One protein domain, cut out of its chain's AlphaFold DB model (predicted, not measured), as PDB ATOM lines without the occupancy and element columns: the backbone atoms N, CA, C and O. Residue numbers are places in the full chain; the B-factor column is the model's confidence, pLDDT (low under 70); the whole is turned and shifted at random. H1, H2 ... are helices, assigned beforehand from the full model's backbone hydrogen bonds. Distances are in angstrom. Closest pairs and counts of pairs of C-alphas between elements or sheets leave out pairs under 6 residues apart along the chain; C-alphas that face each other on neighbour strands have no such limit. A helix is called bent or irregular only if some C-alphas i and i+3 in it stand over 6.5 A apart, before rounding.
ATOM      1  N   GLU A  66     318.033 318.752 402.077       88.00
ATOM      2  CA  GLU A  66     316.636 318.816 402.523       88.00
ATOM      3  C   GLU A  66     316.497 319.396 403.935       88.00
ATOM      4  O   GLU A  66     315.682 320.286 404.164       88.00
ATOM      5  N   ILE A  67     317.369 318.976 404.856       89.25
ATOM      6  CA  ILE A  67     317.396 319.511 406.220       89.25
ATOM      7  C   ILE A  67     317.862 320.969 406.197       89.25
ATOM      8  O   ILE A  67     317.277 321.811 406.872       89.25
ATOM      9  N   LEU A  68     318.881 321.301 405.394       89.31
ATOM     10  CA  LEU A  68     319.358 322.683 405.264       89.31
ATOM     11  C   LEU A  68     318.277 323.627 404.712       89.31
ATOM     12  O   LEU A  68     318.179 324.764 405.169       89.31
ATOM     13  N   ILE A  69     317.446 323.164 403.773       90.12
ATOM     14  CA  ILE A  69     316.290 323.914 403.264       90.12
ATOM     15  C   ILE A  69     315.260 324.125 404.376       90.12
ATOM     16  O   ILE A  69     314.735 325.231 404.523       90.12
ATOM     17  N   ASP A  70     314.986 323.093 405.173       90.12
ATOM     18  CA  ASP A  70     314.018 323.173 406.265       90.12
ATOM     19  C   ASP A  70     314.439 324.173 407.348       90.12
ATOM     20  O   ASP A  70     313.583 324.889 407.864       90.12
ATOM     21  N   ILE A  71     315.741 324.336 407.617       91.75
ATOM     22  CA  ILE A  71     316.235 325.371 408.544       91.75
ATOM     23  C   ILE A  71     315.767 326.772 408.110       91.75
ATOM     24  O   ILE A  71     315.355 327.575 408.950       91.75
ATOM     25  N   PHE A  72     315.770 327.073 406.806       92.19
ATOM     26  CA  PHE A  72     315.301 328.373 406.314       92.19
ATOM     27  C   PHE A  72     313.798 328.591 406.521       92.19
ATOM     28  O   PHE A  72     313.377 329.737 406.653       92.19
ATOM     29  N   ARG A  73     312.987 327.528 406.608       87.50
ATOM     30  CA  ARG A  73     311.541 327.642 406.878       87.50
ATOM     31  C   ARG A  73     311.240 328.138 408.291       87.50
ATOM     32  O   ARG A  73     310.191 328.731 408.514       87.50
ATOM     33  N   PHE A  74     312.161 327.910 409.225       89.06
ATOM     34  CA  PHE A  74     312.062 328.386 410.605       89.06
ATOM     35  C   PHE A  74     312.596 329.812 410.787       89.06
ATOM     36  O   PHE A  74     312.554 330.350 411.893       89.06
ATOM     37  N   CYS A  75     313.110 330.442 409.726       90.06
ATOM     38  CA  CYS A  75     313.483 331.847 409.789       90.06
ATOM     39  C   CYS A  75     312.210 332.708 409.863       90.06
ATOM     40  O   CYS A  75     311.346 332.574 409.000       90.06
ATOM     41  N   PRO A  76     312.093 333.618 410.847       83.44
ATOM     42  CA  PRO A  76     310.895 334.443 411.007       83.44
ATOM     43  C   PRO A  76     310.746 335.497 409.903       83.44
ATOM     44  O   PRO A  76     309.641 335.957 409.640       83.44
ATOM     45  N   THR A  77     311.854 335.907 409.277       86.06
ATOM     46  CA  THR A  77     311.871 336.937 408.232       86.06
ATOM     47  C   THR A  77     312.870 336.588 407.134       86.06
ATOM     48  O   THR A  77     313.813 335.806 407.340       86.06
ATOM     49  N   LEU A  78     312.734 337.238 405.973       88.31
ATOM     50  CA  LEU A  78     313.711 337.115 404.895       88.31
ATOM     51  C   LEU A  78     315.098 337.597 405.330       88.31
ATOM     52  O   LEU A  78     316.107 337.066 404.869       88.31
ATOM     53  N   ARG A  79     315.186 338.583 406.231       84.06
ATOM     54  CA  ARG A  79     316.481 339.036 406.756       84.06
ATOM     55  C   ARG A  79     317.174 337.926 407.527       84.06
ATOM     56  O   ARG A  79     318.355 337.699 407.284       84.06
ATOM     57  N   THR A  80     316.474 337.229 408.422       86.31
ATOM     58  CA  THR A  80     317.075 336.120 409.173       86.31
ATOM     59  C   THR A  80     317.519 335.006 408.232       86.31
ATOM     60  O   THR A  80     318.628 334.499 408.384       86.31
ATOM     61  N   ALA A  81     316.726 334.701 407.201       90.88
ATOM     62  CA  ALA A  81     317.121 333.743 406.173       90.88
ATOM     63  C   ALA A  81     318.381 334.200 405.412       90.88
ATOM     64  O   ALA A  81     319.329 333.435 405.260       90.88
ATOM     65  N   GLN A  82     318.459 335.467 404.999       89.38
ATOM     66  CA  GLN A  82     319.641 336.020 404.326       89.38
ATOM     67  C   GLN A  82     320.872 336.059 405.239       89.38
ATOM     68  O   GLN A  82     321.982 335.772 404.793       89.38
ATOM     69  N   ALA A  83     320.689 336.374 406.520       85.31
ATOM     70  CA  ALA A  83     321.755 336.382 407.513       85.31
ATOM     71  C   ALA A  83     322.299 334.975 407.778       85.31
ATOM     72  O   ALA A  83     323.517 334.785 407.839       85.31
ATOM     73  N   LEU A  84     321.409 333.985 407.854       88.25
ATOM     74  CA  LEU A  84     321.777 332.582 407.952       88.25
ATOM     75  C   LEU A  84     322.526 332.121 406.695       88.25
ATOM     76  O   LEU A  84     323.609 331.551 406.801       88.25
ATOM     77  N   ALA A  85     322.014 332.439 405.506       90.19
ATOM     78  CA  ALA A  85     322.675 332.133 404.240       90.19
ATOM     79  C   ALA A  85     324.088 332.739 404.172       90.19
ATOM     80  O   ALA A  85     325.033 332.073 403.765       90.19
ATOM     81  N   ALA A  86     324.257 333.978 404.641       84.88
ATOM     82  CA  ALA A  86     325.541 334.674 404.651       84.88
ATOM     83  C   ALA A  86     326.542 334.150 405.695       84.88
ATOM     84  O   ALA A  86     327.701 334.563 405.679       84.88
ATOM     85  N   SER A  87     326.123 333.268 406.608       82.88
ATOM     86  CA  SER A  87     327.017 332.713 407.631       82.88
ATOM     87  C   SER A  87     327.931 331.604 407.096       82.88
ATOM     88  O   SER A  87     328.964 331.331 407.703       82.88
ATOM     89  N   HIS A  88     327.582 330.976 405.963       86.00
ATOM     90  CA  HIS A  88     328.344 329.865 405.393       86.00
ATOM     91  C   HIS A  88     328.110 329.715 403.879       86.00
ATOM     92  O   HIS A  88     326.973 329.783 403.417       86.00
ATOM     93  N   SER A  89     329.153 329.416 403.097       85.00
ATOM     94  CA  SER A  89     329.066 329.258 401.629       85.00
ATOM     95  C   SER A  89     328.064 328.176 401.196       85.00
ATOM     96  O   SER A  89     327.256 328.402 400.300       85.00
ATOM     97  N   THR A  90     328.056 327.020 401.867       87.25
ATOM     98  CA  THR A  90     327.057 325.956 401.648       87.25
ATOM     99  C   THR A  90     325.627 326.440 401.871       87.25
ATOM    100  O   THR A  90     324.771 326.190 401.028       87.25
ATOM    101  N   LEU A  91     325.361 327.174 402.959       90.94
ATOM    102  CA  LEU A  91     324.027 327.719 403.232       90.94
ATOM    103  C   LEU A  91     323.622 328.749 402.178       90.94
ATOM    104  O   LEU A  91     322.482 328.735 401.725       90.94
ATOM    105  N   TYR A  92     324.556 329.594 401.741       89.56
ATOM    106  CA  TYR A  92     324.333 330.521 400.637       89.56
ATOM    107  C   TYR A  92     323.961 329.796 399.336       89.56
ATOM    108  O   TYR A  92     322.998 330.174 398.668       89.56
ATOM    109  N   ASN A  93     324.680 328.723 398.997       90.25
ATOM    110  CA  ASN A  93     324.399 327.925 397.805       90.25
ATOM    111  C   ASN A  93     323.037 327.227 397.895       90.25
ATOM    112  O   ASN A  93     322.282 327.263 396.926       90.25
ATOM    113  N   VAL A  94     322.687 326.655 399.055       93.25
ATOM    114  CA  VAL A  94     321.360 326.063 399.299       93.25
ATOM    115  C   VAL A  94     320.265 327.119 399.168       93.25
ATOM    116  O   VAL A  94     319.279 326.876 398.475       93.25
ATOM    117  N   PHE A  95     320.458 328.296 399.773       93.62
ATOM    118  CA  PHE A  95     319.519 329.412 399.695       93.62
ATOM    119  C   PHE A  95     319.263 329.832 398.245       93.62
ATOM    120  O   PHE A  95     318.116 329.909 397.811       93.62
ATOM    121  N   LYS A  96     320.334 330.028 397.466       93.81
ATOM    122  CA  LYS A  96     320.256 330.435 396.058       93.81
ATOM    123  C   LYS A  96     319.644 329.353 395.161       93.81
ATOM    124  O   LYS A  96     318.862 329.673 394.274       93.81
ATOM    125  N   ALA A  97     319.992 328.084 395.378       95.12
ATOM    126  CA  ALA A  97     319.489 326.966 394.577       95.12
ATOM    127  C   ALA A  97     318.009 326.644 394.850       95.12
ATOM    128  O   ALA A  97     317.347 326.056 394.002       95.12
ATOM    129  N   ASN A  98     317.481 327.044 396.014       95.50
ATOM    130  CA  ASN A  98     316.113 326.753 396.450       95.50
ATOM    131  C   ASN A  98     315.275 328.024 396.638       95.50
ATOM    132  O   ASN A  98     314.392 328.063 397.498       95.50
ATOM    133  N   ASP A  99     315.541 329.050 395.825       94.69
ATOM    134  CA  ASP A  99     314.977 330.395 395.973       94.69
ATOM    135  C   ASP A  99     313.445 330.381 396.121       94.69
ATOM    136  O   ASP A  99     312.917 330.908 397.097       94.69
ATOM    137  N   VAL A 100     312.729 329.691 395.224       96.12
ATOM    138  CA  VAL A 100     311.257 329.593 395.269       96.12
ATOM    139  C   VAL A 100     310.763 328.853 396.514       96.12
ATOM    140  O   VAL A 100     309.854 329.323 397.198       96.12
ATOM    141  N   ARG A 101     311.347 327.691 396.832       95.06
ATOM    142  CA  ARG A 101     310.906 326.847 397.959       95.06
ATOM    143  C   ARG A 101     311.080 327.567 399.295       95.06
ATOM    144  O   ARG A 101     310.199 327.482 400.149       95.06
ATOM    145  N   ILE A 102     312.191 328.282 399.463       95.00
ATOM    146  CA  ILE A 102     312.487 329.040 400.681       95.00
ATOM    147  C   ILE A 102     311.579 330.264 400.790       95.00
ATOM    148  O   ILE A 102     310.935 330.443 401.819       95.00
ATOM    149  N   HIS A 103     311.457 331.072 399.735       95.44
ATOM    150  CA  HIS A 103     310.631 332.281 399.787       95.44
ATOM    151  C   HIS A 103     309.130 331.981 399.868       95.44
ATOM    152  O   HIS A 103     308.403 332.723 400.520       95.44
ATOM    153  N   THR A 104     308.658 330.864 399.307       95.69
ATOM    154  CA  THR A 104     307.282 330.387 399.524       95.69
ATOM    155  C   THR A 104     307.055 329.991 400.984       95.69
ATOM    156  O   THR A 104     306.017 330.319 401.554       95.69
ATOM    157  N   ALA A 105     308.012 329.310 401.624       93.81
ATOM    158  CA  ALA A 105     307.899 328.980 403.044       93.81
ATOM    159  C   ALA A 105     307.896 330.238 403.922       93.81
ATOM    160  O   ALA A 105     307.035 330.362 404.788       93.81
ATOM    161  N   LEU A 106     308.788 331.194 403.640       92.56
ATOM    162  CA  LEU A 106     308.789 332.499 404.304       92.56
ATOM    163  C   LEU A 106     307.446 333.209 404.116       92.56
ATOM    164  O   LEU A 106     306.852 333.629 405.096       92.56
ATOM    165  N   ALA A 107     306.912 333.272 402.893       93.31
ATOM    166  CA  ALA A 107     305.621 333.906 402.626       93.31
ATOM    167  C   ALA A 107     304.482 333.264 403.429       93.31
ATOM    168  O   ALA A 107     303.642 333.977 403.973       93.31
ATOM    169  N   ASN A 108     304.455 331.932 403.533       92.44
ATOM    170  CA  ASN A 108     303.441 331.228 404.321       92.44
ATOM    171  C   ASN A 108     303.535 331.571 405.812       92.44
ATOM    172  O   ASN A 108     302.505 331.781 406.442       92.44
ATOM    173  N   THR A 109     304.746 331.664 406.360       88.56
ATOM    174  CA  THR A 109     304.964 332.033 407.767       88.56
ATOM    175  C   THR A 109     304.665 333.512 408.029       88.56
ATOM    176  O   THR A 109     304.048 333.849 409.034       88.56
ATOM    177  N   THR A 110     305.094 334.400 407.131       87.44
ATOM    178  CA  THR A 110     305.004 335.860 407.279       87.44
ATOM    179  C   THR A 110     303.593 336.377 407.006       87.44
ATOM    180  O   THR A 110     303.072 337.178 407.778       87.44
ATOM    181  N   PHE A 111     302.966 335.934 405.915       90.62
ATOM    182  CA  PHE A 111     301.680 336.462 405.452       90.62
ATOM    183  C   PHE A 111     300.504 335.529 405.759       90.62
ATOM    184  O   PHE A 111     299.373 335.979 405.932       90.62
ATOM    185  N   GLY A 112     300.739 334.220 405.804       92.12
ATOM    186  CA  GLY A 112     299.667 333.237 405.898       92.12
ATOM    187  C   GLY A 112     298.877 333.052 404.590       92.12
ATOM    188  O   GLY A 112     299.020 333.805 403.619       92.12
ATOM    189  N   PRO A 113     298.015 332.021 404.540       94.00
ATOM    190  CA  PRO A 113     297.371 331.579 403.304       94.00
ATOM    191  C   PRO A 113     296.354 332.579 402.739       94.00
ATOM    192  O   PRO A 113     296.255 332.713 401.519       94.00
ATOM    193  N   LEU A 114     295.614 333.303 403.589       94.06
ATOM    194  CA  LEU A 114     294.613 334.282 403.135       94.06
ATOM    195  C   LEU A 114     295.269 335.453 402.399       94.06
ATOM    196  O   LEU A 114     294.834 335.816 401.307       94.06
ATOM    197  N   ILE A 115     296.353 335.999 402.952       95.69
ATOM    198  CA  ILE A 115     297.078 337.110 402.331       95.69
ATOM    199  C   ILE A 115     297.737 336.654 401.031       95.69
ATOM    200  O   ILE A 115     297.619 337.347 400.027       95.69
ATOM    201  N   ILE A 116     298.366 335.473 401.000       95.94
ATOM    202  CA  ILE A 116     298.918 334.923 399.750       95.94
ATOM    203  C   ILE A 116     297.818 334.781 398.694       95.94
ATOM    204  O   ILE A 116     298.017 335.179 397.548       95.94
ATOM    205  N   ARG A 117     296.636 334.275 399.072       94.88
ATOM    206  CA  ARG A 117     295.490 334.161 398.162       94.88
ATOM    207  C   ARG A 117     295.059 335.523 397.608       94.88
ATOM    208  O   ARG A 117     294.829 335.614 396.404       94.88
ATOM    209  N   ILE A 118     294.989 336.559 398.448       94.94
ATOM    210  CA  ILE A 118     294.675 337.936 398.029       94.94
ATOM    211  C   ILE A 118     295.758 338.476 397.093       94.94
ATOM    212  O   ILE A 118     295.451 338.946 396.002       94.94
ATOM    213  N   LEU A 119     297.031 338.368 397.471       94.69
ATOM    214  CA  LEU A 119     298.147 338.917 396.700       94.69
ATOM    215  C   LEU A 119     298.359 338.204 395.355       94.69
ATOM    216  O   LEU A 119     298.905 338.786 394.424       94.69
ATOM    217  N   GLN A 120     297.905 336.956 395.237       94.75
ATOM    218  CA  GLN A 120     297.920 336.177 393.997       94.75
ATOM    219  C   GLN A 120     296.560 336.158 393.281       94.75
ATOM    220  O   GLN A 120     296.319 335.291 392.438       94.75
ATOM    221  N   SER A 121     295.643 337.066 393.618       92.50
ATOM    222  CA  SER A 121     294.318 337.129 392.984       92.50
ATOM    223  C   SER A 121     294.376 337.557 391.517       92.50
ATOM    224  O   SER A 121     293.569 337.081 390.725       92.50
ATOM    225  N   GLY A 122     295.388 338.334 391.120       88.62
ATOM    226  CA  GLY A 122     295.676 338.658 389.721       88.62
ATOM    227  C   GLY A 122     296.187 337.487 388.871       88.62
ATOM    228  O   GLY A 122     296.676 337.717 387.768       88.62
ATOM    229  N   HIS A 123     296.132 336.240 389.355       91.50
ATOM    230  CA  HIS A 123     296.502 335.066 388.561       91.50
ATOM    231  C   HIS A 123     295.569 334.933 387.347       91.50
ATOM    232  O   HIS A 123     294.349 334.937 387.541       91.50
ATOM    233  N   PRO A 124     296.102 334.758 386.120       87.56
ATOM    234  CA  PRO A 124     295.285 334.693 384.909       87.56
ATOM    235  C   PRO A 124     294.204 333.620 385.018       87.56
ATOM    236  O   PRO A 124     293.051 333.942 384.795       87.56
ATOM    237  N   ASP A 125     294.543 332.419 385.500       89.19
ATOM    238  CA  ASP A 125     293.599 331.296 385.673       89.19
ATOM    239  C   ASP A 125     292.536 331.462 386.778       89.19
ATOM    240  O   ASP A 125     291.617 330.648 386.862       89.19
ATOM    241  N   ARG A 126     292.644 332.473 387.650       87.56
ATOM    242  CA  ARG A 126     291.711 332.653 388.782       87.56
ATOM    243  C   ARG A 126     290.653 333.713 388.529       87.56
ATOM    244  O   ARG A 126     289.551 333.591 389.054       87.56
ATOM    245  N   MET A 127     290.989 334.744 387.763       88.00
ATOM    246  CA  MET A 127     290.130 335.905 387.569       88.00
ATOM    247  C   MET A 127     290.237 336.391 386.119       88.00
ATOM    248  O   MET A 127     291.339 336.760 385.703       88.00
ATOM    249  N   PRO A 128     289.125 336.433 385.355       88.00
ATOM    250  CA  PRO A 128     289.124 336.976 384.000       88.00
ATOM    251  C   PRO A 128     289.668 338.407 383.969       88.00
ATOM    252  O   PRO A 128     289.398 339.199 384.871       88.00
ATOM    253  N   ALA A 129     290.372 338.777 382.895       85.31
ATOM    254  CA  ALA A 129     290.943 340.121 382.754       85.31
ATOM    255  C   ALA A 129     289.884 341.231 382.899       85.31
ATOM    256  O   ALA A 129     290.139 342.254 383.524       85.31
ATOM    257  N   LYS A 130     288.665 341.006 382.387       86.94
ATOM    258  CA  LYS A 130     287.524 341.921 382.556       86.94
ATOM    259  C   LYS A 130     287.211 342.185 384.033       86.94
ATOM    260  O   LYS A 130     287.081 343.339 384.419       86.94
ATOM    261  N   THR A 131     287.172 341.142 384.855       89.81
ATOM    262  CA  THR A 131     286.941 341.260 386.300       89.81
ATOM    263  C   THR A 131     288.090 341.951 387.009       89.81
ATOM    264  O   THR A 131     287.847 342.798 387.860       89.81
ATOM    265  N   GLN A 132     289.335 341.694 386.604       86.88
ATOM    266  CA  GLN A 132     290.492 342.413 387.148       86.88
ATOM    267  C   GLN A 132     290.379 343.924 386.910       86.88
ATOM    268  O   GLN A 132     290.554 344.706 387.843       86.88
ATOM    269  N   TYR A 133     290.057 344.338 385.681       83.62
ATOM    270  CA  TYR A 133     289.874 345.754 385.359       83.62
ATOM    271  C   TYR A 133     288.684 346.372 386.089       83.62
ATOM    272  O   TYR A 133     288.783 347.507 386.554       83.62
ATOM    273  N   PHE A 134     287.592 345.617 386.222       86.56
ATOM    274  CA  PHE A 134     286.394 346.082 386.907       86.56
ATOM    275  C   PHE A 134     286.691 346.352 388.377       86.56
ATOM    276  O   PHE A 134     286.491 347.474 388.841       86.56
ATOM    277  N   LEU A 135     287.275 345.379 389.078       87.69
ATOM    278  CA  LEU A 135     287.657 345.537 390.477       87.69
ATOM    279  C   LEU A 135     288.639 346.696 390.657       87.69
ATOM    280  O   LEU A 135     288.450 347.517 391.551       87.69
ATOM    281  N   ALA A 136     289.636 346.819 389.773       82.81
ATOM    282  CA  ALA A 136     290.579 347.937 389.777       82.81
ATOM    283  C   ALA A 136     289.878 349.297 389.619       82.81
ATOM    284  O   ALA A 136     290.253 350.261 390.282       82.81
ATOM    285  N   SER A 137     288.819 349.375 388.807       78.69
ATOM    286  CA  SER A 137     288.000 350.587 388.678       78.69
ATOM    287  C   SER A 137     287.139 350.881 389.914       78.69
ATOM    288  O   SER A 137     286.794 352.035 390.154       78.69
ATOM    289  N   CYS A 138     286.820 349.859 390.711       81.00
ATOM    290  CA  CYS A 138     286.094 349.988 391.974       81.00
ATOM    291  C   CYS A 138     287.012 350.314 393.162       81.00
ATOM    292  O   CYS A 138     286.516 350.724 394.202       81.00
ATOM    293  N   ALA A 139     288.332 350.159 393.050       79.56
ATOM    294  CA  ALA A 139     289.300 350.316 394.144       79.56
ATOM    295  C   ALA A 139     289.609 351.767 394.547       79.56
ATOM    296  O   ALA A 139     290.763 352.135 394.789       79.56
ATOM    297  N   ASP A 140     288.584 352.605 394.610       67.44
ATOM    298  CA  ASP A 140     288.769 354.042 394.706       67.44
ATOM    299  C   ASP A 140     289.349 354.500 396.061       67.44
ATOM    300  O   ASP A 140     290.164 355.423 396.122       67.44
ATOM    301  N   GLY A 141     289.020 353.773 397.134       62.31
ATOM    302  CA  GLY A 141     289.509 354.018 398.491       62.31
ATOM    303  C   GLY A 141     290.672 353.121 398.925       62.31
ATOM    304  O   GLY A 141     291.084 353.178 400.074       62.31
ATOM    305  N   ILE A 142     291.230 352.259 398.068       64.62
ATOM    306  CA  ILE A 142     292.391 351.444 398.486       64.62
ATOM    307  C   ILE A 142     293.651 352.308 398.548       64.62
ATOM    308  O   ILE A 142     294.569 352.067 399.334       64.62
ATOM    309  N   VAL A 143     293.718 353.331 397.701       59.66
ATOM    310  CA  VAL A 143     294.902 354.167 397.598       59.66
ATOM    311  C   VAL A 143     294.825 355.269 398.654       59.66
ATOM    312  O   VAL A 143     294.229 356.322 398.455       59.66
ATOM    313  N   HIS A 144     295.478 355.051 399.790       60.28
ATOM    314  CA  HIS A 144     295.662 356.084 400.804       60.28
ATOM    315  C   HIS A 144     297.146 356.386 401.033       60.28
ATOM    316  O   HIS A 144     298.046 355.611 400.704       60.28
ATOM    317  N   GLY A 145     297.413 357.563 401.600       66.12
ATOM    318  CA  GLY A 145     298.744 357.928 402.072       66.12
ATOM    319  C   GLY A 145     299.806 358.088 400.966       66.12
ATOM    320  O   GLY A 145     299.509 358.546 399.859       66.12
ATOM    321  N   PRO A 146     301.083 357.774 401.262       66.19
ATOM    322  CA  PRO A 146     302.202 358.008 400.344       66.19
ATOM    323  C   PRO A 146     302.125 357.224 399.026       66.19
ATOM    324  O   PRO A 146     302.622 357.712 398.010       66.19
ATOM    325  N   ALA A 147     301.499 356.041 399.030       67.62
ATOM    326  CA  ALA A 147     301.345 355.212 397.837       67.62
ATOM    327  C   ALA A 147     300.444 355.892 396.795       67.62
ATOM    328  O   ALA A 147     300.848 355.995 395.637       67.62
ATOM    329  N   LEU A 148     299.303 356.469 397.206       70.25
ATOM    330  CA  LEU A 148     298.439 357.250 396.307       70.25
ATOM    331  C   LEU A 148     299.185 358.434 395.717       70.25
ATOM    332  O   LEU A 148     299.156 358.641 394.510       70.25
ATOM    333  N   LYS A 149     299.907 359.183 396.555       74.06
ATOM    334  CA  LYS A 149     300.689 360.329 396.087       74.06
ATOM    335  C   LYS A 149     301.726 359.908 395.044       74.06
ATOM    336  O   LYS A 149     301.913 360.604 394.054       74.06
ATOM    337  N   HIS A 150     302.385 358.767 395.240       77.62
ATOM    338  CA  HIS A 150     303.339 358.237 394.269       77.62
ATOM    339  C   HIS A 150     302.664 357.815 392.958       77.62
ATOM    340  O   HIS A 150     303.137 358.200 391.891       77.62
ATOM    341  N   VAL A 151     301.547 357.082 393.031       77.00
ATOM    342  CA  VAL A 151     300.799 356.639 391.846       77.00
ATOM    343  C   VAL A 151     300.250 357.840 391.072       77.00
ATOM    344  O   VAL A 151     300.518 357.946 389.881       77.00
ATOM    345  N   LEU A 152     299.594 358.796 391.739       77.50
ATOM    346  CA  LEU A 152     299.098 360.022 391.104       77.50
ATOM    347  C   LEU A 152     300.225 360.854 390.492       77.50
ATOM    348  O   LEU A 152     300.046 361.437 389.428       77.50
ATOM    349  N   ASN A 153     301.404 360.901 391.116       82.81
ATOM    350  CA  ASN A 153     302.552 361.583 390.521       82.81
ATOM    351  C   ASN A 153     302.994 360.908 389.214       82.81
ATOM    352  O   ASN A 153     303.272 361.603 388.237       82.81
ATOM    353  N   ILE A 154     303.036 359.570 389.172       83.06
ATOM    354  CA  ILE A 154     303.369 358.810 387.954       83.06
ATOM    355  C   ILE A 154     302.317 359.047 386.866       83.06
ATOM    356  O   ILE A 154     302.668 359.194 385.694       83.06
ATOM    357  N   THR A 155     301.041 359.130 387.241       81.75
ATOM    358  CA  THR A 155     299.933 359.335 386.300       81.75
ATOM    359  C   THR A 155     299.612 360.797 386.024       81.75
ATOM    360  O   THR A 155     298.648 361.089 385.326       81.75
ATOM    361  N   LYS A 156     300.424 361.738 386.524       87.06
ATOM    362  CA  LYS A 156     300.210 363.188 386.368       87.06
ATOM    363  C   LYS A 156     298.826 363.649 386.854       87.06
ATOM    364  O   LYS A 156     298.225 364.542 386.266       87.06
ATOM    365  N   GLY A 157     298.326 363.031 387.919       77.88
ATOM    366  CA  GLY A 157     297.013 363.312 388.495       77.88
ATOM    367  C   GLY A 157     295.846 362.654 387.759       77.88
ATOM    368  O   GLY A 157     294.709 362.837 388.182       77.88
ATOM    369  N   ASP A 158     296.095 361.876 386.700       77.12
ATOM    370  CA  ASP A 158     295.053 361.088 386.047       77.12
ATOM    371  C   ASP A 158     294.657 359.918 386.958       77.12
ATOM    372  O   ASP A 158     295.400 358.945 387.142       77.12
ATOM    373  N   TYR A 159     293.481 360.061 387.564       67.56
ATOM    374  CA  TYR A 159     292.901 359.090 388.477       67.56
ATOM    375  C   TYR A 159     292.519 357.784 387.768       67.56
ATOM    376  O   TYR A 159     292.744 356.697 388.293       67.56
ATOM    377  N   GLU A 160     292.018 357.862 386.535       67.38
ATOM    378  CA  GLU A 160     291.661 356.670 385.766       67.38
ATOM    379  C   GLU A 160     292.918 355.880 385.389       67.38
ATOM    380  O   GLU A 160     292.960 354.653 385.516       67.38
ATOM    381  N   ALA A 161     293.982 356.578 384.990       74.06
ATOM    382  CA  ALA A 161     295.284 355.956 384.792       74.06
ATOM    383  C   ALA A 161     295.850 355.373 386.099       74.06
ATOM    384  O   ALA A 161     296.527 354.347 386.050       74.06
ATOM    385  N   ALA A 162     295.561 355.969 387.261       71.44
ATOM    386  CA  ALA A 162     295.989 355.448 388.561       71.44
ATOM    387  C   ALA A 162     295.293 354.121 388.905       71.44
ATOM    388  O   ALA A 162     295.976 353.160 389.265       71.44
ATOM    389  N   CYS A 163     293.977 354.019 388.695       65.19
ATOM    390  CA  CYS A 163     293.216 352.773 388.860       65.19
ATOM    391  C   CYS A 163     293.689 351.662 387.911       65.19
ATOM    392  O   CYS A 163     293.663 350.487 388.255       65.19
ATOM    393  N   ARG A 164     294.204 352.002 386.720       68.81
ATOM    394  CA  ARG A 164     294.830 351.006 385.822       68.81
ATOM    395  C   ARG A 164     296.151 350.458 386.365       68.81
ATOM    396  O   ARG A 164     296.646 349.447 385.865       68.81
ATOM    397  N   ILE A 165     296.745 351.132 387.346       69.56
ATOM    398  CA  ILE A 165     298.059 350.797 387.891       69.56
ATOM    399  C   ILE A 165     297.956 350.147 389.275       69.56
ATOM    400  O   ILE A 165     298.847 349.363 389.609       69.56
ATOM    401  N   PHE A 166     296.881 350.402 390.030       71.31
ATOM    402  CA  PHE A 166     296.728 350.027 391.437       71.31
ATOM    403  C   PHE A 166     295.295 349.543 391.775       71.31
ATOM    404  O   PHE A 166     294.349 350.111 391.237       71.31
ATOM    405  N   PRO A 167     295.106 348.565 392.690       78.06
ATOM    406  CA  PRO A 167     296.121 347.840 393.463       78.06
ATOM    407  C   PRO A 167     296.915 346.856 392.604       78.06
ATOM    408  O   PRO A 167     296.384 346.175 391.725       78.06
ATOM    409  N   TYR A 168     298.221 346.760 392.862       81.06
ATOM    410  CA  TYR A 168     299.115 345.986 392.001       81.06
ATOM    411  C   TYR A 168     298.849 344.478 392.061       81.06
ATOM    412  O   TYR A 168     299.193 343.763 391.122       81.06
ATOM    413  N   PHE A 169     298.233 343.967 393.130       86.31
ATOM    414  CA  PHE A 169     297.996 342.529 393.271       86.31
ATOM    415  C   PHE A 169     296.890 341.952 392.378       86.31
ATOM    416  O   PHE A 169     296.828 340.733 392.208       86.31
ATOM    417  N   TRP A 170     296.069 342.791 391.744       87.19
ATOM    418  CA  TRP A 170     295.146 342.345 390.691       87.19
ATOM    419  C   TRP A 170     295.777 342.318 389.307       87.19
ATOM    420  O   TRP A 170     295.235 341.702 388.392       87.19
ATOM    421  N   ARG A 171     296.941 342.945 389.143       83.19
ATOM    422  CA  ARG A 171     297.588 343.083 387.847       83.19
ATOM    423  C   ARG A 171     298.395 341.846 387.482       83.19
ATOM    424  O   ARG A 171     299.393 341.509 388.124       83.19
ATOM    425  N   GLN A 172     298.015 341.220 386.371       84.25
ATOM    426  CA  GLN A 172     298.759 340.099 385.796       84.25
ATOM    427  C   GLN A 172     300.212 340.464 385.466       84.25
ATOM    428  O   GLN A 172     301.114 339.652 385.683       84.25
ATOM    429  N   ASP A 173     300.467 341.678 384.978       82.94
ATOM    430  CA  ASP A 173     301.791 342.094 384.513       82.94
ATOM    431  C   ASP A 173     302.788 342.355 385.657       82.94
ATOM    432  O   ASP A 173     303.996 342.181 385.479       82.94
ATOM    433  N   VAL A 174     302.298 342.651 386.868       85.38
ATOM    434  CA  VAL A 174     303.136 342.768 388.077       85.38
ATOM    435  C   VAL A 174     303.730 341.410 388.467       85.38
ATOM    436  O   VAL A 174     304.835 341.341 389.016       85.38
ATOM    437  N   GLY A 175     303.030 340.320 388.140       90.38
ATOM    438  CA  GLY A 175     303.532 338.959 388.289       90.38
ATOM    439  C   GLY A 175     303.585 338.447 389.727       90.38
ATOM    440  O   GLY A 175     304.384 337.556 389.996       90.38
ATOM    441  N   LEU A 176     302.756 338.964 390.647       93.19
ATOM    442  CA  LEU A 176     302.664 338.423 392.018       93.19
ATOM    443  C   LEU A 176     302.145 336.980 392.060       93.19
ATOM    444  O   LEU A 176     302.443 336.234 392.986       93.19
ATOM    445  N   TRP A 177     301.399 336.574 391.033       93.50
ATOM    446  CA  TRP A 177     300.883 335.218 390.861       93.50
ATOM    447  C   TRP A 177     301.956 334.186 390.475       93.50
ATOM    448  O   TRP A 177     301.688 332.987 390.524       93.50
ATOM    449  N   LYS A 178     303.158 334.630 390.081       95.38
ATOM    450  CA  LYS A 178     304.274 333.744 389.723       95.38
ATOM    451  C   LYS A 178     304.775 332.967 390.952       95.38
ATOM    452  O   LYS A 178     304.487 333.363 392.085       95.38
ATOM    453  N   PRO A 179     305.562 331.886 390.758       97.31
ATOM    454  CA  PRO A 179     306.229 331.209 391.866       97.31
ATOM    455  C   PRO A 179     306.962 332.208 392.769       97.31
ATOM    456  O   PRO A 179     307.685 333.075 392.270       97.31
ATOM    457  N   ILE A 180     306.758 332.098 394.086       96.75
ATOM    458  CA  ILE A 180     307.230 333.081 395.070       96.75
ATOM    459  C   ILE A 180     308.740 332.921 395.246       96.75
ATOM    460  O   ILE A 180     309.207 332.204 396.124       96.75
ATOM    461  N   ASN A 181     309.490 333.556 394.356       95.81
ATOM    462  CA  ASN A 181     310.938 333.702 394.398       95.81
ATOM    463  C   ASN A 181     311.317 334.967 395.199       95.81
ATOM    464  O   ASN A 181     310.437 335.687 395.683       95.81
ATOM    465  N   GLY A 182     312.606 335.281 395.335       91.06
ATOM    466  CA  GLY A 182     313.033 336.434 396.134       91.06
ATOM    467  C   GLY A 182     312.495 337.791 395.661       91.06
ATOM    468  O   GLY A 182     312.253 338.676 396.486       91.06
ATOM    469  N   ASP A 183     312.287 337.969 394.356       91.56
ATOM    470  CA  ASP A 183     311.707 339.191 393.788       91.56
ATOM    471  C   ASP A 183     310.202 339.284 394.038       91.56
ATOM    472  O   ASP A 183     309.721 340.320 394.501       91.56
ATOM    473  N   VAL A 184     309.465 338.204 393.768       93.88
ATOM    474  CA  VAL A 184     308.017 338.124 394.004       93.88
ATOM    475  C   VAL A 184     307.724 338.330 395.484       93.88
ATOM    476  O   VAL A 184     306.882 339.156 395.818       93.88
ATOM    477  N   TYR A 185     308.480 337.679 396.370       94.06
ATOM    478  CA  TYR A 185     308.358 337.852 397.815       94.06
ATOM    479  C   TYR A 185     308.515 339.320 398.232       94.06
ATOM    480  O   TYR A 185     307.665 339.848 398.939       94.06
ATOM    481  N   ARG A 186     309.546 340.027 397.742       89.12
ATOM    482  CA  ARG A 186     309.739 341.456 398.058       89.12
ATOM    483  C   ARG A 186     308.570 342.327 397.599       89.12
ATOM    484  O   ARG A 186     308.192 343.250 398.317       89.12
ATOM    485  N   ARG A 187     308.010 342.047 396.420       89.00
ATOM    486  CA  ARG A 187     306.829 342.759 395.909       89.00
ATOM    487  C   ARG A 187     305.582 342.431 396.733       89.00
ATOM    488  O   ARG A 187     304.828 343.339 397.051       89.00
ATOM    489  N   MET A 188     305.407 341.175 397.147       93.12
ATOM    490  CA  MET A 188     304.342 340.775 398.070       93.12
ATOM    491  C   MET A 188     304.464 341.502 399.410       93.12
ATOM    492  O   MET A 188     303.477 342.077 399.853       93.12
ATOM    493  N   SER A 189     305.660 341.560 400.017       89.62
ATOM    494  CA  SER A 189     305.890 342.315 401.262       89.62
ATOM    495  C   SER A 189     305.539 343.796 401.098       89.62
ATOM    496  O   SER A 189     305.034 344.412 402.036       89.62
ATOM    497  N   PHE A 190     305.818 344.375 399.925       86.69
ATOM    498  CA  PHE A 190     305.451 345.754 399.610       86.69
ATOM    499  C   PHE A 190     303.932 345.928 399.553       86.69
ATOM    500  O   PHE A 190     303.404 346.675 400.370       86.69
ATOM    501  N   GLU A 191     303.234 345.179 398.694       87.12
ATOM    502  CA  GLU A 191     301.774 345.267 398.546       87.12
ATOM    503  C   GLU A 191     301.022 344.998 399.838       87.12
ATOM    504  O   GLU A 191     300.091 345.709 400.207       87.12
ATOM    505  N   PHE A 192     301.446 343.965 400.553       90.94
ATOM    506  CA  PHE A 192     300.889 343.624 401.843       90.94
ATOM    507  C   PHE A 192     300.882 344.831 402.789       90.94
ATOM    508  O   PHE A 192     299.862 345.147 403.401       90.94
ATOM    509  N   ARG A 193     302.004 345.542 402.874       86.81
ATOM    510  CA  ARG A 193     302.145 346.685 403.768       86.81
ATOM    511  C   ARG A 193     301.434 347.924 403.242       86.81
ATOM    512  O   ARG A 193     300.625 348.503 403.962       86.81
ATOM    513  N   THR A 194     301.736 348.333 402.015       81.56
ATOM    514  CA  THR A 194     301.264 349.615 401.473       81.56
ATOM    515  C   THR A 194     299.793 349.600 401.100       81.56
ATOM    516  O   THR A 194     299.172 350.656 401.070       81.56
ATOM    517  N   THR A 195     299.249 348.424 400.795       85.75
ATOM    518  CA  THR A 195     297.903 348.299 400.238       85.75
ATOM    519  C   THR A 195     296.941 347.690 401.251       85.75
ATOM    520  O   THR A 195     295.870 348.239 401.473       85.75
ATOM    521  N   LEU A 196     297.310 346.587 401.911       91.31
ATOM    522  CA  LEU A 196     296.408 345.926 402.863       91.31
ATOM    523  C   LEU A 196     296.539 346.514 404.273       91.31
ATOM    524  O   LEU A 196     295.555 346.938 404.876       91.31
ATOM    525  N   TRP A 197     297.757 346.563 404.808       90.88
ATOM    526  CA  TRP A 197     297.975 346.958 406.197       90.88
ATOM    527  C   TRP A 197     297.780 348.460 406.437       90.88
ATOM    528  O   TRP A 197     297.167 348.850 407.429       90.88
ATOM    529  N   ASP A 198     298.242 349.316 405.523       86.19
ATOM    530  CA  ASP A 198     298.015 350.762 405.621       86.19
ATOM    531  C   ASP A 198     296.530 351.134 405.543       86.19
ATOM    532  O   ASP A 198     296.087 352.012 406.288       86.19
ATOM    533  N   LEU A 199     295.764 350.429 404.706       87.75
ATOM    534  CA  LEU A 199     294.318 350.585 404.602       87.75
ATOM    535  C   LEU A 199     293.615 350.174 405.900       87.75
ATOM    536  O   LEU A 199     292.798 350.928 406.420       87.75
ATOM    537  N   TYR A 200     293.989 349.035 406.485       91.94
ATOM    538  CA  TYR A 200     293.476 348.619 407.793       91.94
ATOM    539  C   TYR A 200     293.776 349.651 408.888       91.94
ATOM    540  O   TYR A 200     292.894 350.033 409.657       91.94
ATOM    541  N   PHE A 201     295.002 350.180 408.916       88.50
ATOM    542  CA  PHE A 201     295.379 351.273 409.812       88.50
ATOM    543  C   PHE A 201     294.498 352.511 409.629       88.50
ATOM    544  O   PHE A 201     294.172 353.172 410.613       88.50
ATOM    545  N   HIS A 202     294.145 352.844 408.386       87.25
ATOM    546  CA  HIS A 202     293.280 353.976 408.076       87.25
ATOM    547  C   HIS A 202     291.852 353.740 408.577       87.25
ATOM    548  O   HIS A 202     291.328 354.571 409.319       87.25
ATOM    549  N   ILE A 203     291.281 352.567 408.281       90.19
ATOM    550  CA  ILE A 203     289.938 352.172 408.725       90.19
ATOM    551  C   ILE A 203     289.830 352.227 410.249       90.19
ATOM    552  O   ILE A 203     288.852 352.765 410.756       90.19
ATOM    553  N   PHE A 204     290.842 351.759 410.991       90.19
ATOM    554  CA  PHE A 204     290.815 351.713 412.461       90.19
ATOM    555  C   PHE A 204     291.505 352.896 413.164       90.19
ATOM    556  O   PHE A 204     291.375 353.030 414.377       90.19
ATOM    557  N   GLN A 205     292.108 353.850 412.434       85.88
ATOM    558  CA  GLN A 205     292.840 355.022 412.975       85.88
ATOM    559  C   GLN A 205     293.777 354.641 414.128       85.88
ATOM    560  O   GLN A 205     293.845 355.306 415.163       85.88
ATOM    561  N   LEU A 206     294.490 353.531 413.968       83.94
ATOM    562  CA  LEU A 206     295.422 353.089 414.994       83.94
ATOM    563  C   LEU A 206     296.543 354.132 415.116       83.94
ATOM    564  O   LEU A 206     297.118 354.561 414.110       83.94
ATOM    565  N   ASP A 207     296.834 354.558 416.348       80.44
ATOM    566  CA  ASP A 207     297.819 355.606 416.616       80.44
ATOM    567  C   ASP A 207     299.191 355.192 416.077       80.44
ATOM    568  O   ASP A 207     299.813 354.256 416.577       80.44
ATOM    569  N   ARG A 208     299.677 355.902 415.051       81.12
ATOM    570  CA  ARG A 208     300.973 355.605 414.434       81.12
ATOM    571  C   ARG A 208     302.162 356.069 415.279       81.12
ATOM    572  O   ARG A 208     303.286 355.622 415.038       81.12
ATOM    573  N   LYS A 209     301.949 356.959 416.253       80.75
ATOM    574  CA  LYS A 209     303.019 357.621 417.007       80.75
ATOM    575  C   LYS A 209     303.893 356.644 417.805       80.75
ATOM    576  O   LYS A 209     305.108 356.723 417.633       80.75
ATOM    577  N   PRO A 210     303.357 355.673 418.572       75.62
ATOM    578  CA  PRO A 210     304.179 354.690 419.277       75.62
ATOM    579  C   PRO A 210     305.096 353.897 418.342       75.62
ATOM    580  O   PRO A 210     306.228 353.583 418.705       75.62
ATOM    581  N   PHE A 211     304.642 353.604 417.121       75.12
ATOM    582  CA  PHE A 211     305.453 352.899 416.128       75.12
ATOM    583  C   PHE A 211     306.503 353.811 415.511       75.12
ATOM    584  O   PHE A 211     307.641 353.389 415.346       75.12
ATOM    585  N   ALA A 212     306.153 355.065 415.214       77.81
ATOM    586  CA  ALA A 212     307.105 356.056 414.728       77.81
ATOM    587  C   ALA A 212     308.219 356.318 415.753       77.81
ATOM    588  O   ALA A 212     309.386 356.404 415.374       77.81
ATOM    589  N   ASP A 213     307.876 356.395 417.039       76.44
ATOM    590  CA  ASP A 213     308.831 356.584 418.131       76.44
ATOM    591  C   ASP A 213     309.684 355.327 418.351       76.44
ATOM    592  O   ASP A 213     310.904 355.434 418.429       76.44
ATOM    593  N   ALA A 214     309.094 354.126 418.346       70.00
ATOM    594  CA  ALA A 214     309.860 352.881 418.427       70.00
ATOM    595  C   ALA A 214     310.780 352.677 417.212       70.00
ATOM    596  O   ALA A 214     311.917 352.233 417.354       70.00
ATOM    597  N   TYR A 215     310.319 353.047 416.017       71.44
ATOM    598  CA  TYR A 215     311.123 353.029 414.802       71.44
ATOM    599  C   TYR A 215     312.269 354.046 414.871       71.44
ATOM    600  O   TYR A 215     313.395 353.734 414.475       71.44
ATOM    601  N   ARG A 216     312.009 355.246 415.409       78.38
ATOM    602  CA  ARG A 216     313.034 356.265 415.667       78.38
ATOM    603  C   ARG A 216     314.069 355.750 416.665       78.38
ATOM    604  O   ARG A 216     315.252 355.799 416.351       78.38
ATOM    605  N   GLN A 217     313.634 355.165 417.780       73.62
ATOM    606  CA  GLN A 217     314.511 354.564 418.786       73.62
ATOM    607  C   GLN A 217     315.366 353.441 418.189       73.62
ATOM    608  O   GLN A 217     316.578 353.431 418.364       73.62
ATOM    609  N   MET A 218     314.764 352.541 417.407       68.12
ATOM    610  CA  MET A 218     315.489 351.477 416.707       68.12
ATOM    611  C   MET A 218     316.561 352.055 415.770       68.12
ATOM    612  O   MET A 218     317.674 351.534 415.706       68.12
ATOM    613  N   LYS A 219     316.246 353.152 415.065       70.69
ATOM    614  CA  LYS A 219     317.185 353.859 414.183       70.69
ATOM    615  C   LYS A 219     318.322 354.516 414.964       70.69
ATOM    616  O   LYS A 219     319.470 354.446 414.533       70.69
ATOM    617  N   GLU A 220     318.017 355.134 416.098       74.12
ATOM    618  CA  GLU A 220     319.011 355.720 416.999       74.12
ATOM    619  C   GLU A 220     319.925 354.648 417.598       74.12
ATOM    620  O   GLU A 220     321.140 354.828 417.628       74.12
ATOM    621  N   ASP A 221     319.372 353.507 418.014       66.62
ATOM    622  CA  ASP A 221     320.134 352.384 418.560       66.62
ATOM    623  C   ASP A 221     321.032 351.725 417.513       66.62
ATOM    624  O   ASP A 221     322.168 351.365 417.819       66.62
ATOM    625  N   ALA A 222     320.560 351.612 416.271       65.44
ATOM    626  CA  ALA A 222     321.367 351.110 415.168       65.44
ATOM    627  C   ALA A 222     322.517 352.053 414.794       65.44
ATOM    628  O   ALA A 222     323.597 351.575 414.465       65.44
ATOM    629  N   ALA A 223     322.315 353.371 414.902       69.25
ATOM    630  CA  ALA A 223     323.344 354.371 414.626       69.25
ATOM    631  C   ALA A 223     324.446 354.441 415.705       69.25
ATOM    632  O   ALA A 223     325.482 355.075 415.485       69.25
ATOM    633  N   LYS A 224     324.252 353.819 416.879       67.88
ATOM    634  CA  LYS A 224     325.266 353.807 417.942       67.88
ATOM    635  C   LYS A 224     326.477 352.967 417.505       67.88
ATOM    636  O   LYS A 224     326.321 351.796 417.150       67.88
ATOM    637  N   PRO A 225     327.710 353.508 417.580       64.50
ATOM    638  CA  PRO A 225     328.905 352.769 417.200       64.50
ATOM    639  C   PRO A 225     329.069 351.542 418.093       64.50
ATOM    640  O   PRO A 225     329.170 351.639 419.317       64.50
ATOM    641  N   ARG A 226     329.124 350.363 417.472       60.50
ATOM    642  CA  ARG A 226     329.268 349.103 418.206       60.50
ATOM    643  C   ARG A 226     330.610 349.064 418.934       60.50
ATOM    644  O   ARG A 226     331.669 349.217 418.321       60.50
ATOM    645  N   SER A 227     330.568 348.843 420.246       57.12
ATOM    646  CA  SER A 227     331.762 348.690 421.086       57.12
ATOM    647  C   SER A 227     332.455 347.339 420.873       57.12
ATOM    648  O   SER A 227     333.667 347.243 421.062       57.12
ATOM    649  N   THR A 228     331.723 346.322 420.409       58.09
ATOM    650  CA  THR A 228     332.220 344.957 420.197       58.09
ATOM    651  C   THR A 228     331.989 344.460 418.763       58.09
ATOM    652  O   THR A 228     330.932 344.710 418.174       58.09
ATOM    653  N   PRO A 229     332.968 343.751 418.165       59.41
ATOM    654  CA  PRO A 229     332.780 343.090 416.881       59.41
ATOM    655  C   PRO A 229     331.686 342.025 416.994       59.41
ATOM    656  O   PRO A 229     331.558 341.342 418.010       59.41
ATOM    657  N   CYS A 230     330.894 341.881 415.933       61.56
ATOM    658  CA  CYS A 230     329.883 340.837 415.834       61.56
ATOM    659  C   CYS A 230     330.532 339.460 416.037       61.56
ATOM    660  O   CYS A 230     331.341 339.021 415.215       61.56
ATOM    661  N   THR A 231     330.138 338.765 417.102       57.53
ATOM    662  CA  THR A 231     330.645 337.428 417.449       57.53
ATOM    663  C   THR A 231     330.324 336.371 416.393       57.53
ATOM    664  O   THR A 231     331.011 335.359 416.332       57.53
ATOM    665  N   GLN A 232     329.320 336.615 415.544       57.91
ATOM    666  CA  GLN A 232     328.894 335.708 414.475       57.91
ATOM    667  C   GLN A 232     329.661 335.897 413.158       57.91
ATOM    668  O   GLN A 232     329.719 334.967 412.364       57.91
ATOM    669  N   CYS A 233     330.242 337.073 412.882       58.16
ATOM    670  CA  CYS A 233     330.877 337.329 411.582       58.16
ATOM    671  C   CYS A 233     332.332 337.801 411.646       58.16
ATOM    672  O   CYS A 233     332.945 337.916 410.592       58.16
ATOM    673  N   PHE A 234     332.889 338.083 412.832       55.75
ATOM    674  CA  PHE A 234     334.292 338.495 413.043       55.75
ATOM    675  C   PHE A 234     334.768 339.697 412.198       55.75
ATOM    676  O   PHE A 234     335.958 340.008 412.171       55.75
ATOM    677  N   LYS A 235     333.848 340.399 411.524       54.41
ATOM    678  CA  LYS A 235     334.150 341.552 410.676       54.41
ATOM    679  C   LYS A 235     334.468 342.768 411.545       54.41
ATOM    680  O   LYS A 235     333.774 343.045 412.525       54.41
ATOM    681  N   THR A 236     335.529 343.488 411.186       54.41
ATOM    682  CA  THR A 236     335.902 344.775 411.788       54.41
ATOM    683  C   THR A 236     334.857 345.849 411.465       54.41
ATOM    684  O   THR A 236     334.136 345.725 410.479       54.41
ATOM    685  N   LYS A 237     334.799 346.904 412.294       53.88
ATOM    686  CA  LYS A 237     333.793 347.994 412.373       53.88
ATOM    687  C   LYS A 237     333.257 348.628 411.066       53.88
ATOM    688  O   LYS A 237     332.335 349.424 411.166       53.88
ATOM    689  N   ALA A 238     333.802 348.327 409.888       54.09
ATOM    690  CA  ALA A 238     333.477 348.990 408.623       54.09
ATOM    691  C   ALA A 238     332.627 348.155 407.644       54.09
ATOM    692  O   ALA A 238     332.162 348.711 406.654       54.09
ATOM    693  N   GLU A 239     332.420 346.849 407.874       54.34
ATOM    694  CA  GLU A 239     331.698 346.016 406.905       54.34
ATOM    695  C   GLU A 239     330.251 345.669 407.305       54.34
ATOM    696  O   GLU A 239     329.999 345.183 408.414       54.34
ATOM    697  N   PRO A 240     329.314 345.783 406.347       56.97
ATOM    698  CA  PRO A 240     327.970 345.239 406.424       56.97
ATOM    699  C   PRO A 240     327.903 343.773 406.914       56.97
ATOM    700  O   PRO A 240     328.356 342.854 406.230       56.97
ATOM    701  N   CYS A 241     327.272 343.515 408.065       64.00
ATOM    702  CA  CYS A 241     326.884 342.176 408.530       64.00
ATOM    703  C   CYS A 241     325.363 341.960 408.421       64.00
ATOM    704  O   CYS A 241     324.612 342.699 409.033       64.00
ATOM    705  N   TYR A 242     324.873 340.929 407.726       62.94
ATOM    706  CA  TYR A 242     323.421 340.686 407.571       62.94
ATOM    707  C   TYR A 242     322.652 340.450 408.881       62.94
ATOM    708  O   TYR A 242     321.466 340.763 408.950       62.94
ATOM    709  N   TRP A 243     323.325 339.973 409.933       64.81
ATOM    710  CA  TRP A 243     322.747 339.859 411.278       64.81
ATOM    711  C   TRP A 243     322.516 341.223 411.950       64.81
ATOM    712  O   TRP A 243     321.842 341.303 412.969       64.81
ATOM    713  N   HIS A 244     323.111 342.291 411.411       60.91
ATOM    714  CA  HIS A 244     323.413 343.511 412.155       60.91
ATOM    715  C   HIS A 244     323.348 344.837 411.368       60.91
ATOM    716  O   HIS A 244     323.308 345.885 412.000       60.91
ATOM    717  N   LEU A 245     323.353 344.807 410.036       55.97
ATOM    718  CA  LEU A 245     323.358 345.943 409.104       55.97
ATOM    719  C   LEU A 245     322.134 346.836 409.315       55.97
ATOM    720  O   LEU A 245     321.019 346.340 409.140       55.97
ATOM    721  N   ASP A 246     322.204 348.121 409.678       49.22
ATOM    722  CA  ASP A 246     323.177 349.247 409.581       49.22
ATOM    723  C   ASP A 246     323.298 349.963 408.216       49.22
ATOM    724  O   ASP A 246     323.670 351.128 408.149       49.22
ATOM    725  N   HIS A 247     322.788 349.379 407.126       45.53
ATOM    726  CA  HIS A 247     322.368 350.177 405.965       45.53
ATOM    727  C   HIS A 247     320.849 350.220 405.931       45.53
ATOM    728  O   HIS A 247     320.162 349.440 405.278       45.53
ATOM    729  N   TYR A 248     320.359 351.175 406.716       48.03
ATOM    730  CA  TYR A 248     318.983 351.619 406.908       48.03
ATOM    731  C   TYR A 248     318.297 352.165 405.642       48.03
ATOM    732  O   TYR A 248     317.373 352.969 405.737       48.03
ATOM    733  N   THR A 249     318.712 351.768 404.439       43.22
ATOM    734  CA  THR A 249     318.168 352.330 403.191       43.22
ATOM    735  C   THR A 249     316.843 351.698 402.757       43.22
ATOM    736  O   THR A 249     316.341 351.991 401.679       43.22
ATOM    737  N   GLY A 250     316.228 350.878 403.606       48.16
ATOM    738  CA  GLY A 250     314.860 350.415 403.417       48.16
ATOM    739  C   GLY A 250     314.520 349.376 404.464       48.16
ATOM    740  O   GLY A 250     314.795 348.194 404.266       48.16
ATOM    741  N   ALA A 251     313.961 349.809 405.594       50.88
ATOM    742  CA  ALA A 251     313.293 348.892 406.505       50.88
ATOM    743  C   ALA A 251     312.323 348.041 405.672       50.88
ATOM    744  O   ALA A 251     311.440 348.575 404.998       50.88
ATOM    745  N   ARG A 252     312.579 346.730 405.598       68.56
ATOM    746  CA  ARG A 252     311.777 345.858 404.744       68.56
ATOM    747  C   ARG A 252     310.391 345.763 405.368       68.56
ATOM    748  O   ARG A 252     310.257 345.509 406.560       68.56
ATOM    749  N   GLN A 253     309.384 346.018 404.542       72.00
ATOM    750  CA  GLN A 253     307.996 346.271 404.929       72.00
ATOM    751  C   GLN A 253     307.388 345.203 405.868       72.00
ATOM    752  O   GLN A 253     306.570 345.532 406.723       72.00
ATOM    753  N   GLU A 254     307.839 343.948 405.776       75.88
ATOM    754  CA  GLU A 254     307.415 342.838 406.647       75.88
ATOM    755  C   GLU A 254     307.863 342.962 408.110       75.88
ATOM    756  O   GLU A 254     307.108 342.620 409.014       75.88
ATOM    757  N   GLU A 255     309.077 343.459 408.366       76.25
ATOM    758  CA  GLU A 255     309.620 343.571 409.727       76.25
ATOM    759  C   GLU A 255     308.863 344.653 410.491       76.25
ATOM    760  O   GLU A 255     308.510 344.473 411.657       76.25
ATOM    761  N   ILE A 256     308.560 345.752 409.791       75.06
ATOM    762  CA  ILE A 256     307.708 346.824 410.298       75.06
ATOM    763  C   ILE A 256     306.317 346.271 410.603       75.06
ATOM    764  O   ILE A 256     305.832 346.485 411.708       75.06
ATOM    765  N   PHE A 257     305.705 345.527 409.675       82.00
ATOM    766  CA  PHE A 257     304.398 344.921 409.918       82.00
ATOM    767  C   PHE A 257     304.402 344.027 411.162       82.00
ATOM    768  O   PHE A 257     303.587 344.239 412.052       82.00
ATOM    769  N   HIS A 258     305.307 343.046 411.256       79.88
ATOM    770  CA  HIS A 258     305.310 342.109 412.382       79.88
ATOM    771  C   HIS A 258     305.494 342.827 413.717       79.88
ATOM    772  O   HIS A 258     304.843 342.483 414.705       79.88
ATOM    773  N   PHE A 259     306.355 343.847 413.737       79.62
ATOM    774  CA  PHE A 259     306.539 344.699 414.899       79.62
ATOM    775  C   PHE A 259     305.253 345.461 415.256       79.62
ATOM    776  O   PHE A 259     304.802 345.385 416.400       79.62
ATOM    777  N   GLU A 260     304.648 346.159 414.291       81.81
ATOM    778  CA  GLU A 260     303.416 346.930 414.487       81.81
ATOM    779  C   GLU A 260     302.265 346.029 414.948       81.81
ATOM    780  O   GLU A 260     301.670 346.271 415.997       81.81
ATOM    781  N   PHE A 261     302.006 344.943 414.221       83.88
ATOM    782  CA  PHE A 261     300.952 343.978 414.513       83.88
ATOM    783  C   PHE A 261     301.103 343.379 415.915       83.88
ATOM    784  O   PHE A 261     300.153 343.385 416.698       83.88
ATOM    785  N   SER A 262     302.309 342.924 416.279       83.56
ATOM    786  CA  SER A 262     302.573 342.369 417.611       83.56
ATOM    787  C   SER A 262     302.319 343.391 418.721       83.56
ATOM    788  O   SER A 262     301.754 343.043 419.759       83.56
ATOM    789  N   LYS A 263     302.711 344.649 418.510       81.44
ATOM    790  CA  LYS A 263     302.520 345.725 419.485       81.44
ATOM    791  C   LYS A 263     301.053 346.109 419.657       81.44
ATOM    792  O   LYS A 263     300.639 346.345 420.789       81.44
ATOM    793  N   ILE A 264     300.263 346.115 418.582       81.56
ATOM    794  CA  ILE A 264     298.813 346.347 418.668       81.56
ATOM    795  C   ILE A 264     298.149 345.207 419.443       81.56
ATOM    796  O   ILE A 264     297.435 345.470 420.404       81.56
ATOM    797  N   CYS A 265     298.470 343.952 419.115       83.44
ATOM    798  CA  CYS A 265     297.921 342.793 419.825       83.44
ATOM    799  C   CYS A 265     298.244 342.820 421.331       83.44
ATOM    800  O   CYS A 265     297.414 342.449 422.155       83.44
ATOM    801  N   GLN A 266     299.441 343.287 421.715       81.00
ATOM    802  CA  GLN A 266     299.792 343.509 423.125       81.00
ATOM    803  C   GLN A 266     298.933 344.613 423.767       81.00
ATOM    804  O   GLN A 266     298.585 344.508 424.941       81.00
ATOM    805  N   GLY A 267     298.603 345.661 423.009       77.12
ATOM    806  CA  GLY A 267     297.766 346.776 423.451       77.12
ATOM    807  C   GLY A 267     296.291 346.415 423.641       77.12
ATOM    808  O   GLY A 267     295.681 346.919 424.585       77.12
ATOM    809  N   ASP A 268     295.737 345.522 422.818       79.88
ATOM    810  CA  ASP A 268     294.349 345.047 422.950       79.88
ATOM    811  C   ASP A 268     294.093 344.415 424.322       79.88
ATOM    812  O   ASP A 268     293.077 344.686 424.963       79.88
ATOM    813  N   ASN A 269     295.067 343.645 424.817       65.94
ATOM    814  CA  ASN A 269     295.016 343.035 426.147       65.94
ATOM    815  C   ASN A 269     294.981 344.077 427.280       65.94
ATOM    816  O   ASN A 269     294.586 343.748 428.394       65.94
ATOM    817  N   ALA A 270     295.410 345.318 427.017       60.09
ATOM    818  CA  ALA A 270     295.528 346.378 428.015       60.09
ATOM    819  C   ALA A 270     294.378 347.400 427.988       60.09
ATOM    820  O   ALA A 270     294.078 347.984 429.025       60.09
ATOM    821  N   ARG A 271     293.755 347.660 426.827       62.09
ATOM    822  CA  ARG A 271     292.752 348.739 426.658       62.09
ATOM    823  C   ARG A 271     291.306 348.256 426.535       62.09
ATOM    824  O   ARG A 271     290.402 349.086 426.500       62.09
ATOM    825  N   GLY A 272     291.085 346.943 426.493       60.78
ATOM    826  CA  GLY A 272     289.801 346.380 426.089       60.78
ATOM    827  C   GLY A 272     289.660 346.386 424.564       60.78
ATOM    828  O   GLY A 272     290.222 347.221 423.860       60.78
ATOM    829  N   THR A 273     288.951 345.395 424.042       65.12
ATOM    830  CA  THR A 273     288.827 345.108 422.607       65.12
ATOM    831  C   THR A 273     287.946 346.118 421.862       65.12
ATOM    832  O   THR A 273     286.883 346.481 422.370       65.12
ATOM    833  N   ASN A 274     288.318 346.484 420.628       68.69
ATOM    834  CA  ASN A 274     287.540 347.325 419.702       68.69
ATOM    835  C   ASN A 274     286.155 346.710 419.430       68.69
ATOM    836  O   ASN A 274     286.012 345.821 418.592       68.69
ATOM    837  N   GLY A 275     285.135 347.124 420.187       78.38
ATOM    838  CA  GLY A 275     283.783 346.565 420.068       78.38
ATOM    839  C   GLY A 275     283.671 345.077 420.419       78.38
ATOM    840  O   GLY A 275     282.773 344.409 419.919       78.38
ATOM    841  N   GLY A 276     284.575 344.544 421.246       88.06
ATOM    842  CA  GLY A 276     284.568 343.123 421.627       88.06
ATOM    843  C   GLY A 276     285.512 342.224 420.818       88.06
ATOM    844  O   GLY A 276     285.661 341.054 421.162       88.06
ATOM    845  N   PHE A 277     286.174 342.742 419.776       91.81
ATOM    846  CA  PHE A 277     287.085 341.963 418.928       91.81
ATOM    847  C   PHE A 277     288.559 342.318 419.136       91.81
ATOM    848  O   PHE A 277     288.930 343.485 419.282       91.81
TER     849      PHE A 277
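Overview. This is residues 66 to 277 of the 479 residues of the protein "MYND-type zinc finger protein samB" of Ascobolus immersus RN42 (UniProt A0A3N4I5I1). The long helix H8 runs through the middle, with the kinked helix H4 packed along its first half and H10 starting beside it and running away from it. H1, H2 and H3 cluster at the first part of H4, while H5, H6 and H7 form a small group on another side; H9 follows H8, and a wide loop, residues 224 to 252, leads from H9 back to H10. The printed part has 212 residues, with ten named helices, H1 to H10 in chain order, and no named strand; the class is all helix. The whole is compact, with a radius of gyration of the C-alphas of 19.5 A, and spans 55 by 43 by 40 A.

Along the chain. Find C-alpha 66 at (316.636, 318.816, 402.523), where H1 begins; it runs to residue 73. H2 follows at residues 78 to 85 and H3 at 89 to 97. H4, residues 99 to 119, measures 18.9 A from first to last C-alpha; it is irregular, with C-alphas 110 and 113 9.6 A apart, and has a kink of 112 degrees near residue 112. Next come H5, residues 129 to 138, H6, residues 145 to 154, and H7, residues 159 to 163. Look for C-alpha 182 at (313.033, 336.434, 396.134), from which H8 runs 31.5 A to residue 204. H9, residues 209 to 223, is 20.7 A long, and H10, residues 253 to 271, runs 26.7 A to C-alpha 271 at (292.752, 348.739, 426.658).

Arrangement. Start at H1: its Arg 73 is closest to Ala 105 of H4, C-alphas 5.5 A apart, and the two touch at a steep tilt of 41 degrees, through residues 102 to 109 of H4 alone. H1 also touches H3, about perpendicular at 80 degrees, closest at the C-alphas of Ile 69 and Val 94, 6.8 A. H2 and H3 touch only at the corner, with the C-alphas of Ala 85 and Tyr 92 closest at 4.3 A. H4 touches H8 at a shallow tilt of 27 degrees, the same way, through residues 182 to 192 of H8 alone; the closest C-alphas, of His 103 and Gly 182, are 6.0 A apart. H7 only just touches H5, and only just touches H6, with 3 pairs of C-alphas within 8 A each; the closest are Ala 136 and Cys 163, 5.6 A, and Val 151 and Ala 162, 5.9 A. H8 touches H10 at a shallow tilt of 32 degrees, closest at the C-alphas of Ser 189 and Glu 254, 5.6 A. H9 is close to H10 but not clearly touching, with the C-alphas of Phe 211 and Glu 260 6.5 A apart. In H2, H3, H5, H6, H7 and H9 every O i to N i+4 pair is within hydrogen-bond range; in H1 2 of 4 are, in H4 14 of 17, in H8 16 of 19 and in H10 13 of 15.

Size, cuts and confidence. The C-alphas of Lys 130 and Ser 227 are the two farthest apart, at 59.1 A. The printed part has no cut; the links H7 to H8 and H9 to H10 are long. Mean pLDDT of the printed part is 80.0, and 52 residues are under 70, among them residues 140 to 147 and 221 to 252.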